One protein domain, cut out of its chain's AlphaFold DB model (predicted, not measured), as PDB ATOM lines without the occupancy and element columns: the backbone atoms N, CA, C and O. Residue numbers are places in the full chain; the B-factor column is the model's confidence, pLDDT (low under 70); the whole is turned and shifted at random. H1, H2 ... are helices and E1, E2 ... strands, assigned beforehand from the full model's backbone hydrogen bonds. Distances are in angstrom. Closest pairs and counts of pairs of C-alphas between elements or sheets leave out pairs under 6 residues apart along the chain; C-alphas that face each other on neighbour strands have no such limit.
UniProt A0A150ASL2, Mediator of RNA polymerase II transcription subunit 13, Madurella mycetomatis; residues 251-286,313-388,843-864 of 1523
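What this domain is: This is residues 251 to 286, 313 to 388 and 843 to 864 of the 1523 residues of the protein "Mediator of RNA polymerase II transcription subunit 13" of Madurella mycetomatis (UniProt A0A150ASL2). A five-stranded sheet, strongly twisted and curled like part of a barrel, makes the core, with short helices set loosely round it; H2, the longest helix, lies off its E4 edge with H3 near one end. Residues 353 to 359, in the long E3 to E4 loop, and 382 to 388, after E5, stick out of the body. The printed part has 134 residues, with H1 E1 E2 H2 H3 E3 E4 E5 H4 H5 along the chain and sheet order E4 E3 E2 E1 E5, antiparallel throughout. The class is mixed, helices and strands, with under half of the residues, 62, in named elements. The whole is compact, with a radius of gyration of the C-alphas of 15.8 A and spans of 48 by 46 by 28 A.

Where its parts are: H1 is residues 253 to 257, beginning at C-alpha 253 (24.289, 13.225, -36.865). E1 is residues 267 to 270, and E2, residues 275 to 283, is 19.6 A long and bends by 78 degrees at residue 280. H2, residues 313 to 326, is 19.9 A long and begins at C-alpha 313 (13.623, 20.766, -52.141). H3 is residues 331 to 334. E3, residues 339 to 344, is 14.8 A long, E4, residues 367 to 371, is 13.5 A, and E5 is residues 375 to 377. H4 is residues 843 to 849, and H5, residues 858 to 862, ends at C-alpha 862 (35.020, 19.646, -29.767).

How they stand to each other: In the sheet, hairpin E1 and E2 has N 268 and O 277 within hydrogen-bond range at 2.8 A. E3 and E2 have N 280 and O 341 at 2.9 A, hairpin E3 and E4 has N 370 and O 340 at 2.8 A, and E1 and E5 have N 269 and O 376 at 2.8 A. H1 is on the sheet at a height of 8.5 A, only just over none of its strands, with two of its C-alphas falling on E5; the closest C-alphas of H1 and E5 are Ser 253 and Cys 375, 5.5 A. H2 only grazes the sheet with residues 313 to 321. H2 and H3 only just touch, with 3 pairs of C-alphas within 8 A, by residues 321 to 325 of H2; the closest are Gln 325 and Pro 331, 6.6 A. H4 only grazes the sheet with residues 844 to 849, and H5 is not on it. Every O i to N i+4 pair is within hydrogen-bond range in H1, H2 and H5, and 2 of 3 in H4; H3 is too short for one.

The domain as a whole: Without the free stretches the body spans 36 by 34 by 30 A. Residues 287 to 312 and 389 to 842 are not printed, leaving C-alpha gaps of 13.6 A and 47.9 A. The link E3 to E4, 22 residues, is long. Mean pLDDT of the printed part is 71.2, with 54 residues under 70, among them 346 to 365 and 843 to 855.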
ATOM      1  N   VAL A 251      30.738  13.922 -33.025       85.43
ATOM      2  CA  VAL A 251      29.967  12.823 -33.637       85.43
ATOM      3  C   VAL A 251      29.124  13.331 -34.818       85.43
ATOM      4  O   VAL A 251      28.614  14.456 -34.806       85.43
ATOM      5  N   SER A 252      28.972  12.496 -35.850       87.61
ATOM      6  CA  SER A 252      28.093  12.742 -37.001       87.61
ATOM      7  C   SER A 252      26.622  12.506 -36.646       87.61
ATOM      8  O   SER A 252      26.262  11.489 -36.050       87.61
ATOM      9  N   SER A 253      25.734  13.407 -37.066       83.93
ATOM     10  CA  SER A 253      24.289  13.225 -36.865       83.93
ATOM     11  C   SER A 253      23.741  12.059 -37.692       83.93
ATOM     12  O   SER A 253      22.792  11.416 -37.253       83.93
ATOM     13  N   ALA A 254      24.349  11.740 -38.842       81.23
ATOM     14  CA  ALA A 254      23.975  10.573 -39.646       81.23
ATOM     15  C   ALA A 254      24.230   9.240 -38.923       81.23
ATOM     16  O   ALA A 254      23.431   8.316 -39.066       81.23
ATOM     17  N   ASP A 255      25.287   9.146 -38.112       75.37
ATOM     18  CA  ASP A 255      25.571   7.930 -37.342       75.37
ATOM     19  C   ASP A 255      24.542   7.746 -36.217       75.37
ATOM     20  O   ASP A 255      24.055   6.640 -35.997       75.37
ATOM     21  N   MET A 256      24.121   8.836 -35.565       69.21
ATOM     22  CA  MET A 256      23.118   8.780 -34.488       69.21
ATOM     23  C   MET A 256      21.669   8.614 -34.980       69.21
ATOM     24  O   MET A 256      20.828   8.128 -34.223       69.21
ATOM     25  N   LEU A 257      21.371   8.943 -36.245       65.54
ATOM     26  CA  LEU A 257      20.098   8.576 -36.887       65.54
ATOM     27  C   LEU A 257      19.927   7.055 -37.018       65.54
ATOM     28  O   LEU A 257      18.798   6.574 -37.059       65.54
ATOM     29  N   ARG A 258      21.026   6.287 -37.061       59.79
ATOM     30  CA  ARG A 258      20.978   4.815 -37.098       59.79
ATOM     31  C   ARG A 258      20.664   4.189 -35.736       59.79
ATOM     32  O   ARG A 258      20.304   3.018 -35.698       59.79
ATOM     33  N   SER A 259      20.805   4.940 -34.639       56.67
ATOM     34  CA  SER A 259      20.621   4.434 -33.271       56.67
ATOM     35  C   SER A 259      19.397   4.996 -32.543       56.67
ATOM     36  O   SER A 259      18.907   4.352 -31.620       56.67
ATOM     37  N   SER A 260      18.901   6.189 -32.899       53.42
ATOM     38  CA  SER A 260      17.835   6.858 -32.135       53.42
ATOM     39  C   SER A 260      17.069   7.926 -32.923       53.42
ATOM     40  O   SER A 260      17.610   8.566 -33.824       53.42
ATOM     41  N   LEU A 261      15.824   8.191 -32.508       55.57
ATOM     42  CA  LEU A 261      15.103   9.407 -32.892       55.57
ATOM     43  C   LEU A 261      15.801  10.628 -32.275       55.57
ATOM     44  O   LEU A 261      15.929  10.719 -31.055       55.57
ATOM     45  N   LEU A 262      16.228  11.582 -33.106       56.43
ATOM     46  CA  LEU A 262      16.863  12.813 -32.634       56.43
ATOM     47  C   LEU A 262      15.824  13.758 -31.995       56.43
ATOM     48  O   LEU A 262      14.881  14.162 -32.681       56.43
ATOM     49  N   PRO A 263      16.000  14.189 -30.730       59.20
ATOM     50  CA  PRO A 263      15.219  15.288 -30.171       59.20
ATOM     51  C   PRO A 263      15.500  16.589 -30.931       59.20
ATOM     52  O   PRO A 263      16.644  16.856 -31.303       59.20
ATOM     53  N   ALA A 264      14.480  17.429 -31.108       57.51
ATOM     54  CA  ALA A 264      14.661  18.786 -31.618       57.51
ATOM     55  C   ALA A 264      15.397  19.679 -30.597       57.51
ATOM     56  O   ALA A 264      15.318  19.464 -29.386       57.51
ATOM     57  N   GLY A 265      16.103  20.698 -31.092       69.71
ATOM     58  CA  GLY A 265      16.830  21.687 -30.293       69.71
ATOM     59  C   GLY A 265      18.353  21.535 -30.081       69.71
ATOM     60  O   GLY A 265      18.930  22.535 -29.655       69.71
ATOM     61  N   PRO A 266      19.060  20.409 -30.346       76.59
ATOM     62  CA  PRO A 266      20.509  20.369 -30.143       76.59
ATOM     63  C   PRO A 266      21.241  21.262 -31.152       76.59
ATOM     64  O   PRO A 266      20.817  21.414 -32.302       76.59
ATOM     65  N   VAL A 267      22.366  21.830 -30.713       84.80
ATOM     66  CA  VAL A 267      23.238  22.664 -31.547       84.80
ATOM     67  C   VAL A 267      24.094  21.778 -32.454       84.80
ATOM     68  O   VAL A 267      24.829  20.905 -31.987       84.80
ATOM     69  N   VAL A 268      24.008  22.035 -33.756       88.96
ATOM     70  CA  VAL A 268      24.679  21.314 -34.841       88.96
ATOM     71  C   VAL A 268      25.586  22.277 -35.610       88.96
ATOM     72  O   VAL A 268      25.215  23.420 -35.866       88.96
ATOM     73  N   LEU A 269      26.769  21.801 -35.993       91.09
ATOM     74  CA  LEU A 269      27.681  22.408 -36.958       91.09
ATOM     75  C   LEU A 269      27.343  21.894 -38.365       91.09
ATOM     76  O   LEU A 269      27.411  20.689 -38.615       91.09
ATOM     77  N   ALA A 270      27.035  22.803 -39.283       90.61
ATOM     78  CA  ALA A 270      26.845  22.521 -40.700       90.61
ATOM     79  C   ALA A 270      28.166  22.703 -41.472       90.61
ATOM     80  O   ALA A 270      28.622  23.819 -41.748       90.61
ATOM     81  N   ALA A 271      28.778  21.581 -41.844       91.94
ATOM     82  CA  ALA A 271      29.900  21.532 -42.775       91.94
ATOM     83  C   ALA A 271      29.427  21.856 -44.210       91.94
ATOM     84  O   ALA A 271      28.335  21.427 -44.581       91.94
ATOM     85  N   PRO A 272      30.198  22.584 -45.046       87.59
ATOM     86  CA  PRO A 272      31.598  22.970 -44.868       87.59
ATOM     87  C   PRO A 272      31.796  24.416 -44.389       87.59
ATOM     88  O   PRO A 272      32.922  24.907 -44.393       87.59
ATOM     89  N   PHE A 273      30.722  25.134 -44.054       84.32
ATOM     90  CA  PHE A 273      30.792  26.567 -43.746       84.32
ATOM     91  C   PHE A 273      31.232  26.854 -42.304       84.32
ATOM     92  O   PHE A 273      31.652  27.964 -42.000       84.32
ATOM     93  N   GLY A 274      31.145  25.869 -41.408       85.77
ATOM     94  CA  GLY A 274      31.350  26.064 -39.972       85.77
ATOM     95  C   GLY A 274      30.178  26.766 -39.280       85.77
ATOM     96  O   GLY A 274      30.296  27.170 -38.126       85.77
ATOM     97  N   ALA A 275      29.051  26.923 -39.981       86.27
ATOM     98  CA  ALA A 275      27.876  27.610 -39.475       86.27
ATOM     99  C   ALA A 275      27.143  26.736 -38.449       86.27
ATOM    100  O   ALA A 275      26.908  25.550 -38.682       86.27
ATOM    101  N   PHE A 276      26.762  27.322 -37.317       86.61
ATOM    102  CA  PHE A 276      25.996  26.626 -36.285       86.61
ATOM    103  C   PHE A 276      24.494  26.808 -36.496       86.61
ATOM    104  O   PHE A 276      24.047  27.819 -37.034       86.61
ATOM    105  N   GLY A 277      23.698  25.850 -36.036       85.87
ATOM    106  CA  GLY A 277      22.243  25.926 -36.069       85.87
ATOM    107  C   GLY A 277      21.580  24.987 -35.068       85.87
ATOM    108  O   GLY A 277      22.210  24.064 -34.557       85.87
ATOM    109  N   ALA A 278      20.305  25.225 -34.779       86.79
ATOM    110  CA  ALA A 278      19.481  24.309 -34.000       86.79
ATOM    111  C   ALA A 278      18.828  23.279 -34.934       86.79
ATOM    112  O   ALA A 278      18.229  23.646 -35.949       86.79
ATOM    113  N   LEU A 279      18.918  21.996 -34.584       85.51
ATOM    114  CA  LEU A 279      18.213  20.933 -35.298       85.51
ATOM    115  C   LEU A 279      16.701  21.034 -35.052       85.51
ATOM    116  O   LEU A 279      16.252  20.932 -33.911       85.51
ATOM    117  N   GLN A 280      15.915  21.179 -36.119       83.53
ATOM    118  CA  GLN A 280      14.452  21.214 -36.046       83.53
ATOM    119  C   GLN A 280      13.819  19.826 -36.243       83.53
ATOM    120  O   GLN A 280      12.808  19.527 -35.614       83.53
ATOM    121  N   GLY A 281      14.408  18.976 -37.089       81.06
ATOM    122  CA  GLY A 281      13.920  17.617 -37.347       81.06
ATOM    123  C   GLY A 281      14.567  16.951 -38.563       81.06
ATOM    124  O   GLY A 281      15.386  17.560 -39.257       81.06
ATOM    125  N   VAL A 282      14.187  15.698 -38.812       81.96
ATOM    126  CA  VAL A 282      14.578  14.910 -39.995       81.96
ATOM    127  C   VAL A 282      13.630  15.215 -41.158       81.96
ATOM    128  O   VAL A 282      12.477  15.585 -40.941       81.96
ATOM    129  N   ILE A 283      14.120  15.091 -42.391       78.74
ATOM    130  CA  ILE A 283      13.326  15.220 -43.615       78.74
ATOM    131  C   ILE A 283      13.104  13.820 -44.187       78.74
ATOM    132  O   ILE A 283      13.999  13.259 -44.820       78.74
ATOM    133  N   ASP A 284      11.910  13.272 -43.966       65.97
ATOM    134  CA  ASP A 284      11.512  11.960 -44.482       65.97
ATOM    135  C   ASP A 284      11.292  12.022 -46.000       65.97
ATOM    136  O   ASP A 284      10.217  12.388 -46.479       65.97
ATOM    137  N   THR A 285      12.315  11.649 -46.771       58.22
ATOM    138  CA  THR A 285      12.227  11.539 -48.237       58.22
ATOM    139  C   THR A 285      11.420  10.329 -48.703       58.22
ATOM    140  O   THR A 285      10.847  10.359 -49.791       58.22
ATOM    141  N   ASP A 286      11.356   9.277 -47.885       51.33
ATOM    142  CA  ASP A 286      10.998   7.936 -48.360       51.33
ATOM    143  C   ASP A 286       9.525   7.588 -48.068       51.33
ATOM    144  O   ASP A 286       8.839   7.003 -48.907       51.33
ATOM    145  N   PHE A 313      12.643  21.563 -52.886       82.44
ATOM    146  CA  PHE A 313      13.623  20.766 -52.141       82.44
ATOM    147  C   PHE A 313      14.570  20.005 -53.081       82.44
ATOM    148  O   PHE A 313      15.774  19.986 -52.845       82.44
ATOM    149  N   SER A 314      14.071  19.450 -54.188       84.29
ATOM    150  CA  SER A 314      14.894  18.740 -55.181       84.29
ATOM    151  C   SER A 314      15.848  19.676 -55.936       84.29
ATOM    152  O   SER A 314      17.011  19.332 -56.173       84.29
ATOM    153  N   GLN A 315      15.397  20.894 -56.256       82.84
ATOM    154  CA  GLN A 315      16.230  21.956 -56.833       82.84
ATOM    155  C   GLN A 315      17.296  22.439 -55.838       82.84
ATOM    156  O   GLN A 315      18.466  22.570 -56.208       82.84
ATOM    157  N   TRP A 316      16.930  22.628 -54.565       83.67
ATOM    158  CA  TRP A 316      17.869  22.952 -53.489       83.67
ATOM    159  C   TRP A 316      18.907  21.844 -53.291       83.67
ATOM    160  O   TRP A 316      20.099  22.128 -53.330       83.67
ATOM    161  N   LYS A 317      18.477  20.582 -53.158       86.83
ATOM    162  CA  LYS A 317      19.348  19.404 -53.016       86.83
ATOM    163  C   LYS A 317      20.355  19.322 -54.162       86.83
ATOM    164  O   LYS A 317      21.548  19.215 -53.903       86.83
ATOM    165  N   THR A 318      19.905  19.473 -55.408       86.98
ATOM    166  CA  THR A 318      20.787  19.496 -56.590       86.98
ATOM    167  C   THR A 318      21.792  20.659 -56.545       86.98
ATOM    168  O   THR A 318      22.986  20.453 -56.756       86.98
ATOM    169  N   THR A 319      21.333  21.872 -56.219       85.70
ATOM    170  CA  THR A 319      22.179  23.083 -56.154       85.70
ATOM    171  C   THR A 319      23.221  22.989 -55.037       85.70
ATOM    172  O   THR A 319      24.399  23.274 -55.251       85.70
ATOM    173  N   CYS A 320      22.799  22.534 -53.857       86.79
ATOM    174  CA  CYS A 320      23.645  22.308 -52.696       86.79
ATOM    175  C   CYS A 320      24.688  21.221 -52.993       86.79
ATOM    176  O   CYS A 320      25.881  21.491 -52.892       86.79
ATOM    177  N   CYS A 321      24.280  20.041 -53.478       89.30
ATOM    178  CA  CYS A 321      25.211  18.969 -53.842       89.30
ATOM    179  C   CYS A 321      26.264  19.411 -54.869       89.30
ATOM    180  O   CYS A 321      27.433  19.066 -54.704       89.30
ATOM    181  N   LYS A 322      25.896  20.223 -55.873       88.46
ATOM    182  CA  LYS A 322      26.871  20.809 -56.806       88.46
ATOM    183  C   LYS A 322      27.886  21.694 -56.072       88.46
ATOM    184  O   LYS A 322      29.084  21.465 -56.190       88.46
ATOM    185  N   LEU A 323      27.432  22.662 -55.271       85.57
ATOM    186  CA  LEU A 323      28.315  23.574 -54.521       85.57
ATOM    187  C   LEU A 323      29.244  22.839 -53.534       85.57
ATOM    188  O   LEU A 323      30.403  23.226 -53.371       85.57
ATOM    189  N   LEU A 324      28.768  21.751 -52.923       88.79
ATOM    190  CA  LEU A 324      29.564  20.882 -52.051       88.79
ATOM    191  C   LEU A 324      30.659  20.125 -52.836       88.79
ATOM    192  O   LEU A 324      31.794  20.027 -52.365       88.79
ATOM    193  N   GLN A 325      30.365  19.659 -54.055       88.74
ATOM    194  CA  GLN A 325      31.353  19.033 -54.949       88.74
ATOM    195  C   GLN A 325      32.428  20.033 -55.422       88.74
ATOM    196  O   GLN A 325      33.614  19.688 -55.438       88.74
ATOM    197  N   MET A 326      32.064  21.295 -55.699       85.92
ATOM    198  CA  MET A 326      33.052  22.349 -56.011       85.92
ATOM    199  C   MET A 326      34.041  22.544 -54.844       85.92
ATOM    200  O   MET A 326      35.245  22.660 -55.045       85.92
ATOM    201  N   ARG A 327      33.561  22.476 -53.591       84.69
ATOM    202  CA  ARG A 327      34.397  22.512 -52.370       84.69
ATOM    203  C   ARG A 327      35.163  21.208 -52.083       84.69
ATOM    204  O   ARG A 327      35.801  21.084 -51.042       84.69
ATOM    205  N   GLY A 328      35.141  20.247 -53.007       84.85
ATOM    206  CA  GLY A 328      36.003  19.064 -52.999       84.85
ATOM    207  C   GLY A 328      35.441  17.823 -52.307       84.85
ATOM    208  O   GLY A 328      36.179  16.851 -52.147       84.85
ATOM    209  N   MET A 329      34.164  17.815 -51.911       87.79
ATOM    210  CA  MET A 329      33.523  16.624 -51.342       87.79
ATOM    211  C   MET A 329      33.219  15.566 -52.409       87.79
ATOM    212  O   MET A 329      32.810  15.887 -53.526       87.79
ATOM    213  N   SER A 330      33.377  14.287 -52.047       86.65
ATOM    214  CA  SER A 330      33.029  13.172 -52.934       86.65
ATOM    215  C   SER A 330      31.517  13.132 -53.202       86.65
ATOM    216  O   SER A 330      30.741  13.188 -52.240       86.65
ATOM    217  N   PRO A 331      31.061  12.936 -54.457       84.70
ATOM    218  CA  PRO A 331      29.644  12.713 -54.744       84.70
ATOM    219  C   PRO A 331      29.091  11.484 -54.004       84.70
ATOM    220  O   PRO A 331      27.941  11.503 -53.573       84.70
ATOM    221  N   SER A 332      29.921  10.458 -53.767       85.76
ATOM    222  CA  SER A 332      29.532   9.219 -53.076       85.76
ATOM    223  C   SER A 332      29.173   9.397 -51.596       85.76
ATOM    224  O   SER A 332      28.656   8.465 -50.991       85.76
ATOM    225  N   LEU A 333      29.487  10.549 -50.994       85.07
ATOM    226  CA  LEU A 333      29.115  10.875 -49.614       85.07
ATOM    227  C   LEU A 333      27.732  11.546 -49.536       85.07
ATOM    228  O   LEU A 333      27.083  11.496 -48.497       85.07
ATOM    229  N   LEU A 334      27.287  12.173 -50.628       84.82
ATOM    230  CA  LEU A 334      26.026  12.917 -50.706       84.82
ATOM    231  C   LEU A 334      24.890  12.100 -51.338       84.82
ATOM    232  O   LEU A 334      23.719  12.445 -51.169       84.82
ATOM    233  N   ASP A 335      25.220  11.025 -52.053       83.00
ATOM    234  CA  ASP A 335      24.234  10.077 -52.566       83.00
ATOM    235  C   ASP A 335      23.626   9.233 -51.431       83.00
ATOM    236  O   ASP A 335      24.278   8.959 -50.423       83.00
ATOM    237  N   GLY A 336      22.343   8.886 -51.549       81.31
ATOM    238  CA  GLY A 336      21.580   8.133 -50.539       81.31
ATOM    239  C   GLY A 336      21.459   8.757 -49.132       81.31
ATOM    240  O   GLY A 336      20.793   8.179 -48.278       81.31
ATOM    241  N   CYS A 337      22.082   9.908 -48.846       85.02
ATOM    242  CA  CYS A 337      22.120  10.458 -47.488       85.02
ATOM    243  C   CYS A 337      20.782  11.082 -47.039       85.02
ATOM    244  O   CYS A 337      20.090  11.746 -47.819       85.02
ATOM    245  N   SER A 338      20.451  10.913 -45.753       88.23
ATOM    246  CA  SER A 338      19.327  11.575 -45.072       88.23
ATOM    247  C   SER A 338      19.561  13.085 -44.933       88.23
ATOM    248  O   SER A 338      20.707  13.535 -44.880       88.23
ATOM    249  N   TRP A 339      18.490  13.875 -44.834       89.87
ATOM    250  CA  TRP A 339      18.560  15.338 -44.701       89.87
ATOM    251  C   TRP A 339      17.895  15.812 -43.402       89.87
ATOM    252  O   TRP A 339      16.954  15.192 -42.911       89.87
ATOM    253  N   LEU A 340      18.402  16.909 -42.839       88.51
ATOM    254  CA  LEU A 340      17.946  17.517 -41.587       88.51
ATOM    255  C   LEU A 340      17.535  18.972 -41.827       88.51
ATOM    256  O   LEU A 340      18.231  19.697 -42.534       88.51
ATOM    257  N   ASN A 341      16.454  19.427 -41.197       87.92
ATOM    258  CA  ASN A 341      16.119  20.850 -41.147       87.92
ATOM    259  C   ASN A 341      16.931  21.533 -40.042       87.92
ATOM    260  O   ASN A 341      16.793  21.189 -38.864       87.92
ATOM    261  N   ILE A 342      17.760  22.510 -40.420       87.86
ATOM    262  CA  ILE A 342      18.585  23.299 -39.501       87.86
ATOM    263  C   ILE A 342      18.112  24.749 -39.520       87.86
ATOM    264  O   ILE A 342      18.070  25.382 -40.572       87.86
ATOM    265  N   HIS A 343      17.812  25.288 -38.340       87.02
ATOM    266  CA  HIS A 343      17.618  26.718 -38.127       87.02
ATOM    267  C   HIS A 343      18.971  27.361 -37.784       87.02
ATOM    268  O   HIS A 343      19.476  27.203 -36.667       87.02
ATOM    269  N   PHE A 344      19.575  28.075 -38.732       83.51
ATOM    270  CA  PHE A 344      20.935  28.603 -38.599       83.51
ATOM    271  C   PHE A 344      21.030  29.767 -37.596       83.51
ATOM    272  O   PHE A 344      20.118  30.580 -37.450       83.51
ATOM    273  N   LEU A 345      22.156  29.856 -36.889       77.22
ATOM    274  CA  LEU A 345      22.465  30.886 -35.897       77.22
ATOM    275  C   LEU A 345      23.429  31.916 -36.502       77.22
ATOM    276  O   LEU A 345      24.527  31.575 -36.923       77.22
ATOM    277  N   GLN A 346      23.048  33.195 -36.479       64.80
ATOM    278  CA  GLN A 346      23.876  34.311 -36.970       64.80
ATOM    279  C   GLN A 346      24.996  34.747 -35.992       64.80
ATOM    280  O   GLN A 346      25.526  35.847 -36.125       64.80
ATOM    281  N   ARG A 347      25.302  33.960 -34.949       60.88
ATOM    282  CA  ARG A 347      26.263  34.287 -33.871       60.88
ATOM    283  C   ARG A 347      26.915  33.022 -33.314       60.88
ATOM    284  O   ARG A 347      26.450  31.918 -33.607       60.88
ATOM    285  N   LYS A 348      27.941  33.179 -32.464       59.43
ATOM    286  CA  LYS A 348      28.538  32.057 -31.715       59.43
ATOM    287  C   LYS A 348      27.445  31.281 -30.953       59.43
ATOM    288  O   LYS A 348      26.532  31.911 -30.413       59.43
ATOM    289  N   PRO A 349      27.540  29.943 -30.828       54.10
ATOM    290  CA  PRO A 349      26.469  29.115 -30.263       54.10
ATOM    291  C   PRO A 349      26.123  29.394 -28.785       54.10
ATOM    292  O   PRO A 349      25.095  28.919 -28.307       54.10
ATOM    293  N   TYR A 350      26.943  30.167 -28.065       58.25
ATOM    294  CA  TYR A 350      26.752  30.548 -26.658       58.25
ATOM    295  C   TYR A 350      26.419  32.040 -26.428       58.25
ATOM    296  O   TYR A 350      26.069  32.417 -25.305       58.25
ATOM    297  N   GLU A 351      26.476  32.894 -27.459       48.33
ATOM    298  CA  GLU A 351      26.280  34.350 -27.340       48.33
ATOM    299  C   GLU A 351      24.798  34.763 -27.252       48.33
ATOM    300  O   GLU A 351      24.167  35.216 -28.213       48.33
ATOM    301  N   GLN A 352      24.249  34.683 -26.040       41.84
ATOM    302  CA  GLN A 352      23.075  35.462 -25.640       41.84
ATOM    303  C   GLN A 352      23.544  36.816 -25.078       41.84
ATOM    304  O   GLN A 352      24.429  36.857 -24.226       41.84
ATOM    305  N   ARG A 353      22.990  37.930 -25.583       34.43
ATOM    306  CA  ARG A 353      23.452  39.295 -25.248       34.43
ATOM    307  C   ARG A 353      23.352  39.600 -23.748       34.43
ATOM    308  O   ARG A 353      22.405  39.184 -23.095       34.43
ATOM    309  N   ALA A 354      24.281  40.425 -23.258       37.44
ATOM    310  CA  ALA A 354      24.300  40.941 -21.886       37.44
ATOM    311  C   ALA A 354      23.208  41.995 -21.580       37.44
ATOM    312  O   ALA A 354      22.941  42.279 -20.419       37.44
ATOM    313  N   ASP A 355      22.548  42.571 -22.594       30.55
ATOM    314  CA  ASP A 355      21.397  43.455 -22.362       30.55
ATOM    315  C   ASP A 355      20.147  42.620 -22.040       30.55
ATOM    316  O   ASP A 355      19.528  42.029 -22.929       30.55
ATOM    317  N   GLY A 356      19.766  42.594 -20.761       37.76
ATOM    318  CA  GLY A 356      18.592  41.874 -20.261       37.76
ATOM    319  C   GLY A 356      17.238  42.391 -20.774       37.76
ATOM    320  O   GLY A 356      16.206  41.807 -20.444       37.76
ATOM    321  N   LYS A 357      17.194  43.459 -21.584       31.65
ATOM    322  CA  LYS A 357      15.954  44.096 -22.065       31.65
ATOM    323  C   LYS A 357      15.382  43.502 -23.358       31.65
ATOM    324  O   LYS A 357      14.925  44.242 -24.232       31.65
ATOM    325  N   ARG A 358      15.324  42.168 -23.458       27.71
ATOM    326  CA  ARG A 358      14.306  41.417 -24.232       27.71
ATOM    327  C   ARG A 358      14.352  39.926 -23.905       27.71
ATOM    328  O   ARG A 358      15.421  39.338 -23.779       27.71
ATOM    329  N   THR A 359      13.177  39.304 -23.828       30.59
ATOM    330  CA  THR A 359      13.042  37.842 -23.839       30.59
ATOM    331  C   THR A 359      13.596  37.259 -25.145       30.59
ATOM    332  O   THR A 359      13.576  37.938 -26.178       30.59
ATOM    333  N   PRO A 360      14.084  36.004 -25.138       36.53
ATOM    334  CA  PRO A 360      14.627  35.379 -26.333       36.53
ATOM    335  C   PRO A 360      13.502  35.036 -27.317       36.53
ATOM    336  O   PRO A 360      12.962  33.930 -27.308       36.53
ATOM    337  N   LEU A 361      13.198  35.964 -28.229       36.24
ATOM    338  CA  LEU A 361      12.792  35.537 -29.563       36.24
ATOM    339  C   LEU A 361      13.931  34.671 -30.107       36.24
ATOM    340  O   LEU A 361      15.098  35.073 -30.065       36.24
ATOM    341  N   VAL A 362      13.588  33.491 -30.618       41.68
ATOM    342  CA  VAL A 362      14.503  32.697 -31.444       41.68
ATOM    343  C   VAL A 362      15.009  33.625 -32.552       41.68
ATOM    344  O   VAL A 362      14.199  34.255 -33.232       41.68
ATOM    345  N   ASN A 363      16.335  33.796 -32.656       45.48
ATOM    346  CA  ASN A 363      16.938  34.743 -33.605       45.48
ATOM    347  C   ASN A 363      16.389  34.484 -35.015       45.48
ATOM    348  O   ASN A 363      16.229  33.328 -35.384       45.48
ATOM    349  N   SER A 364      16.166  35.529 -35.814       53.89
ATOM    350  CA  SER A 364      15.632  35.429 -37.182       53.89
ATOM    351  C   SER A 364      16.670  34.892 -38.182       53.89
ATOM    352  O   SER A 364      17.094  35.595 -39.101       53.89
ATOM    353  N   GLY A 365      17.138  33.667 -37.953       62.88
ATOM    354  CA  GLY A 365      18.016  32.936 -38.853       62.88
ATOM    355  C   GLY A 365      17.227  32.243 -39.967       62.88
ATOM    356  O   GLY A 365      16.036  31.973 -39.806       62.88
ATOM    357  N   PRO A 366      17.864  31.940 -41.109       79.63
ATOM    358  CA  PRO A 366      17.240  31.103 -42.121       79.63
ATOM    359  C   PRO A 366      17.138  29.659 -41.607       79.63
ATOM    360  O   PRO A 366      18.116  29.100 -41.103       79.63
ATOM    361  N   THR A 367      15.976  29.030 -41.782       82.51
ATOM    362  CA  THR A 367      15.878  27.565 -41.754       82.51
ATOM    363  C   THR A 367      16.192  27.041 -43.147       82.51
ATOM    364  O   THR A 367      15.534  27.433 -44.108       82.51
ATOM    365  N   ALA A 368      17.172  26.146 -43.262       85.98
ATOM    366  CA  ALA A 368      17.511  25.495 -44.522       85.98
ATOM    367  C   ALA A 368      17.824  23.999 -44.316       85.98
ATOM    368  O   ALA A 368      18.312  23.609 -43.249       85.98
ATOM    369  N   PRO A 369      17.549  23.143 -45.317       89.75
ATOM    370  CA  PRO A 369      17.739  21.709 -45.191       89.75
ATOM    371  C   PRO A 369      19.171  21.314 -45.580       89.75
ATOM    372  O   PRO A 369      19.697  21.766 -46.604       89.75
ATOM    373  N   TRP A 370      19.794  20.455 -44.770       92.31
ATOM    374  CA  TRP A 370      21.217  20.111 -44.844       92.31
ATOM    375  C   TRP A 370      21.465  18.588 -44.845       92.31
ATOM    376  O   TRP A 370      20.726  17.868 -44.166       92.31
ATOM    377  N   PRO A 371      22.489  18.061 -45.549       92.42
ATOM    378  CA  PRO A 371      22.828  16.634 -45.507       92.42
ATOM    379  C   PRO A 371      23.237  16.188 -44.097       92.42
ATOM    380  O   PRO A 371      24.174  16.742 -43.529       92.42
ATOM    381  N   ALA A 372      22.614  15.142 -43.544       90.21
ATOM    382  CA  ALA A 372      22.884  14.654 -42.182       90.21
ATOM    383  C   ALA A 372      24.347  14.221 -41.958       90.21
ATOM    384  O   ALA A 372      24.858  14.291 -40.841       90.21
ATOM    385  N   VAL A 373      25.025  13.799 -43.029       90.37
ATOM    386  CA  VAL A 373      26.456  13.438 -43.074       90.37
ATOM    387  C   VAL A 373      27.402  14.644 -42.976       90.37
ATOM    388  O   VAL A 373      28.593  14.468 -42.744       90.37
ATOM    389  N   LEU A 374      26.876  15.862 -43.136       92.59
ATOM    390  CA  LEU A 374      27.574  17.137 -42.944       92.59
ATOM    391  C   LEU A 374      27.105  17.875 -41.676       92.59
ATOM    392  O   LEU A 374      27.441  19.042 -41.472       92.59
ATOM    393  N   CYS A 375      26.319  17.208 -40.829       91.59
ATOM    394  CA  CYS A 375      25.742  17.752 -39.606       91.59
ATOM    395  C   CYS A 375      26.465  17.162 -38.394       91.59
ATOM    396  O   CYS A 375      26.142  16.060 -37.950       91.59
ATOM    397  N   PHE A 376      27.425  17.886 -37.830       91.98
ATOM    398  CA  PHE A 376      28.222  17.404 -36.701       91.98
ATOM    399  C   PHE A 376      27.753  18.014 -35.387       91.98
ATOM    400  O   PHE A 376      27.354  19.175 -35.342       91.98
ATOM    401  N   ARG A 377      27.812  17.258 -34.294       88.54
ATOM    402  CA  ARG A 377      27.470  17.771 -32.964       88.54
ATOM    403  C   ARG A 377      28.343  17.162 -31.882       88.54
ATOM    404  O   ARG A 377      29.031  16.165 -32.102       88.54
ATOM    405  N   LYS A 378      28.275  17.760 -30.694       87.43
ATOM    406  CA  LYS A 378      28.785  17.117 -29.487       87.43
ATOM    407  C   LYS A 378      27.951  15.854 -29.195       87.43
ATOM    408  O   LYS A 378      26.723  15.887 -29.369       87.43
ATOM    409  N   PRO A 379      28.575  14.740 -28.770       79.43
ATOM    410  CA  PRO A 379      27.839  13.655 -28.142       79.43
ATOM    411  C   PRO A 379      27.250  14.171 -26.830       79.43
ATOM    412  O   PRO A 379      27.877  14.977 -26.133       79.43
ATOM    413  N   LYS A 380      26.062  13.685 -26.478       71.19
ATOM    414  CA  LYS A 380      25.569  13.848 -25.115       71.19
ATOM    415  C   LYS A 380      26.348  12.902 -24.220       71.19
ATOM    416  O   LYS A 380      26.619  11.767 -24.610       71.19
ATOM    417  N   LEU A 381      26.693  13.360 -23.021       61.51
ATOM    418  CA  LEU A 381      27.096  12.451 -21.959       61.51
ATOM    419  C   LEU A 381      25.812  11.822 -21.395       61.51
ATOM    420  O   LEU A 381      25.219  12.349 -20.454       61.51
ATOM    421  N   ASP A 382      25.340  10.760 -22.055       50.84
ATOM    422  CA  ASP A 382      24.074  10.085 -21.748       50.84
ATOM    423  C   ASP A 382      24.171   9.298 -20.431       50.84
ATOM    424  O   ASP A 382      24.358   8.080 -20.395       50.84
ATOM    425  N   ALA A 383      24.004  10.018 -19.322       43.73
ATOM    426  CA  ALA A 383      23.668   9.422 -18.040       43.73
ATOM    427  C   ALA A 383      22.336   8.653 -18.183       43.73
ATOM    428  O   ALA A 383      21.280   9.266 -18.323       43.73
ATOM    429  N   MET A 384      22.416   7.316 -18.139       36.89
ATOM    430  CA  MET A 384      21.309   6.349 -18.272       36.89
ATOM    431  C   MET A 384      20.623   6.239 -19.658       36.89
ATOM    432  O   MET A 384      19.413   6.432 -19.750       36.89
ATOM    433  N   LEU A 385      21.337   5.812 -20.717       34.58
ATOM    434  CA  LEU A 385      20.672   5.202 -21.898       34.58
ATOM    435  C   LEU A 385      21.285   3.900 -22.450       34.58
ATOM    436  O   LEU A 385      20.512   3.019 -22.807       34.58
ATOM    437  N   ASP A 386      22.611   3.711 -22.473       31.82
ATOM    438  CA  ASP A 386      23.215   2.405 -22.862       31.82
ATOM    439  C   ASP A 386      23.299   1.409 -21.682       31.82
ATOM    440  O   ASP A 386      23.926   0.352 -21.723       31.82
ATOM    441  N   VAL A 387      22.620   1.758 -20.590       38.45
ATOM    442  CA  VAL A 387      22.269   0.859 -19.499       38.45
ATOM    443  C   VAL A 387      21.010   0.110 -19.936       38.45
ATOM    444  O   VAL A 387      19.976   0.738 -20.160       38.45
ATOM    445  N   THR A 388      21.074  -1.221 -20.062       35.80
ATOM    446  CA  THR A 388      19.897  -2.029 -20.431       35.80
ATOM    447  C   THR A 388      18.717  -1.735 -19.503       35.80
ATOM    448  O   THR A 388      18.905  -1.458 -18.321       35.80
ATOM    449  N   PRO A 843      20.543  32.436 -53.329       38.28
ATOM    450  CA  PRO A 843      21.550  33.340 -52.763       38.28
ATOM    451  C   PRO A 843      21.699  33.292 -51.228       38.28
ATOM    452  O   PRO A 843      22.590  33.961 -50.707       38.28
ATOM    453  N   ASP A 844      20.892  32.524 -50.480       55.55
ATOM    454  CA  ASP A 844      21.075  32.424 -49.018       55.55
ATOM    455  C   ASP A 844      22.298  31.574 -48.624       55.55
ATOM    456  O   ASP A 844      22.905  31.829 -47.584       55.55
ATOM    457  N   LEU A 845      22.751  30.639 -49.472       59.62
ATOM    458  CA  LEU A 845      23.991  29.884 -49.219       59.62
ATOM    459  C   LEU A 845      25.218  30.808 -49.119       59.62
ATOM    460  O   LEU A 845      26.087  30.591 -48.278       59.62
ATOM    461  N   SER A 846      25.248  31.888 -49.905       57.61
ATOM    462  CA  SER A 846      26.298  32.915 -49.856       57.61
ATOM    463  C   SER A 846      26.301  33.715 -48.547       57.61
ATOM    464  O   SER A 846      27.309  34.310 -48.185       57.61
ATOM    465  N   ARG A 847      25.185  33.746 -47.809       58.17
ATOM    466  CA  ARG A 847      25.116  34.376 -46.480       58.17
ATOM    467  C   ARG A 847      25.624  33.443 -45.384       58.17
ATOM    468  O   ARG A 847      26.194  33.925 -44.410       58.17
ATOM    469  N   LEU A 848      25.483  32.126 -45.561       55.68
ATOM    470  CA  LEU A 848      26.092  31.136 -44.669       55.68
ATOM    471  C   LEU A 848      27.626  31.121 -44.788       55.68
ATOM    472  O   LEU A 848      28.293  30.902 -43.783       55.68
ATOM    473  N   SER A 849      28.187  31.402 -45.972       55.44
ATOM    474  CA  SER A 849      29.642  31.552 -46.153       55.44
ATOM    475  C   SER A 849      30.194  32.907 -45.702       55.44
ATOM    476  O   SER A 849      31.338  32.969 -45.269       55.44
ATOM    477  N   ASN A 850      29.406  33.982 -45.810       47.29
ATOM    478  CA  ASN A 850      29.859  35.356 -45.550       47.29
ATOM    479  C   ASN A 850      29.438  35.885 -44.166       47.29
ATOM    480  O   ASN A 850      29.521  37.085 -43.915       47.29
ATOM    481  N   SER A 851      28.940  35.021 -43.279       42.38
ATOM    482  CA  SER A 851      28.669  35.403 -41.893       42.38
ATOM    483  C   SER A 851      29.994  35.578 -41.145       42.38
ATOM    484  O   SER A 851      30.815  34.666 -41.147       42.38
ATOM    485  N   GLU A 852      30.174  36.718 -40.473       41.27
ATOM    486  CA  GLU A 852      31.351  37.091 -39.662       41.27
ATOM    487  C   GLU A 852      31.425  36.269 -38.352       41.27
ATOM    488  O   GLU A 852      31.431  36.793 -37.236       41.27
ATOM    489  N   ILE A 853      31.419  34.939 -38.474       49.56
ATOM    490  CA  ILE A 853      31.481  33.996 -37.357       49.56
ATOM    491  C   ILE A 853      32.921  33.991 -36.839       49.56
ATOM    492  O   ILE A 853      33.756  33.225 -37.317       49.56
ATOM    493  N   LEU A 854      33.182  34.873 -35.867       50.94
ATOM    494  CA  LEU A 854      34.447  35.038 -35.139       50.94
ATOM    495  C   LEU A 854      35.207  33.705 -34.999       50.94
ATOM    496  O   LEU A 854      34.710  32.777 -34.354       50.94
ATOM    497  N   GLU A 855      36.388  33.621 -35.628       61.98
ATOM    498  CA  GLU A 855      37.091  32.368 -35.954       61.98
ATOM    499  C   GLU A 855      37.610  31.588 -34.725       61.98
ATOM    500  O   GLU A 855      38.817  31.477 -34.496       61.98
ATOM    501  N   PHE A 856      36.733  30.969 -33.934       71.04
ATOM    502  CA  PHE A 856      37.172  30.087 -32.854       71.04
ATOM    503  C   PHE A 856      37.758  28.763 -33.382       71.04
ATOM    504  O   PHE A 856      37.582  28.361 -34.537       71.04
ATOM    505  N   SER A 857      38.527  28.076 -32.535       82.29
ATOM    506  CA  SER A 857      39.131  26.785 -32.881       82.29
ATOM    507  C   SER A 857      38.100  25.664 -32.727       82.29
ATOM    508  O   SER A 857      37.701  25.332 -31.608       82.29
ATOM    509  N   LEU A 858      37.672  25.066 -33.847       87.56
ATOM    510  CA  LEU A 858      36.782  23.899 -33.831       87.56
ATOM    511  C   LEU A 858      37.377  22.712 -33.050       87.56
ATOM    512  O   LEU A 858      36.625  22.133 -32.265       87.56
ATOM    513  N   PRO A 859      38.687  22.380 -33.153       88.29
ATOM    514  CA  PRO A 859      39.313  21.418 -32.250       88.29
ATOM    515  C   PRO A 859      39.047  21.728 -30.776       88.29
ATOM    516  O   PRO A 859      38.477  20.888 -30.089       88.29
ATOM    517  N   LYS A 860      39.329  22.957 -30.313       87.18
ATOM    518  CA  LYS A 860      39.130  23.359 -28.905       87.18
ATOM    519  C   LYS A 860      37.662  23.312 -28.463       87.18
ATOM    520  O   LYS A 860      37.388  22.968 -27.319       87.18
ATOM    521  N   TYR A 861      36.712  23.581 -29.361       87.68
ATOM    522  CA  TYR A 861      35.281  23.437 -29.064       87.68
ATOM    523  C   TYR A 861      34.837  21.973 -28.914       87.68
ATOM    524  O   TYR A 861      33.988  21.674 -28.072       87.68
ATOM    525  N   PHE A 862      35.409  21.059 -29.703       90.78
ATOM    526  CA  PHE A 862      35.020  19.646 -29.767       90.78
ATOM    527  C   PHE A 862      35.965  18.674 -29.023       90.78
ATOM    528  O   PHE A 862      35.786  17.463 -29.142       90.78
ATOM    529  N   VAL A 863      36.928  19.157 -28.221       86.03
ATOM    530  CA  VAL A 863      37.670  18.306 -27.258       86.03
ATOM    531  C   VAL A 863      36.687  17.591 -26.331       86.03
ATOM    532  O   VAL A 863      36.721  16.368 -26.201       86.03
ATOM    533  N   ASP A 864      35.791  18.371 -25.723       85.37
ATOM    534  CA  ASP A 864      34.855  17.924 -24.697       85.37
ATOM    535  C   ASP A 864      33.447  17.619 -25.249       85.37
ATOM    536  O   ASP A 864      33.020  18.246 -26.226       85.37
TER     537      ASP A 864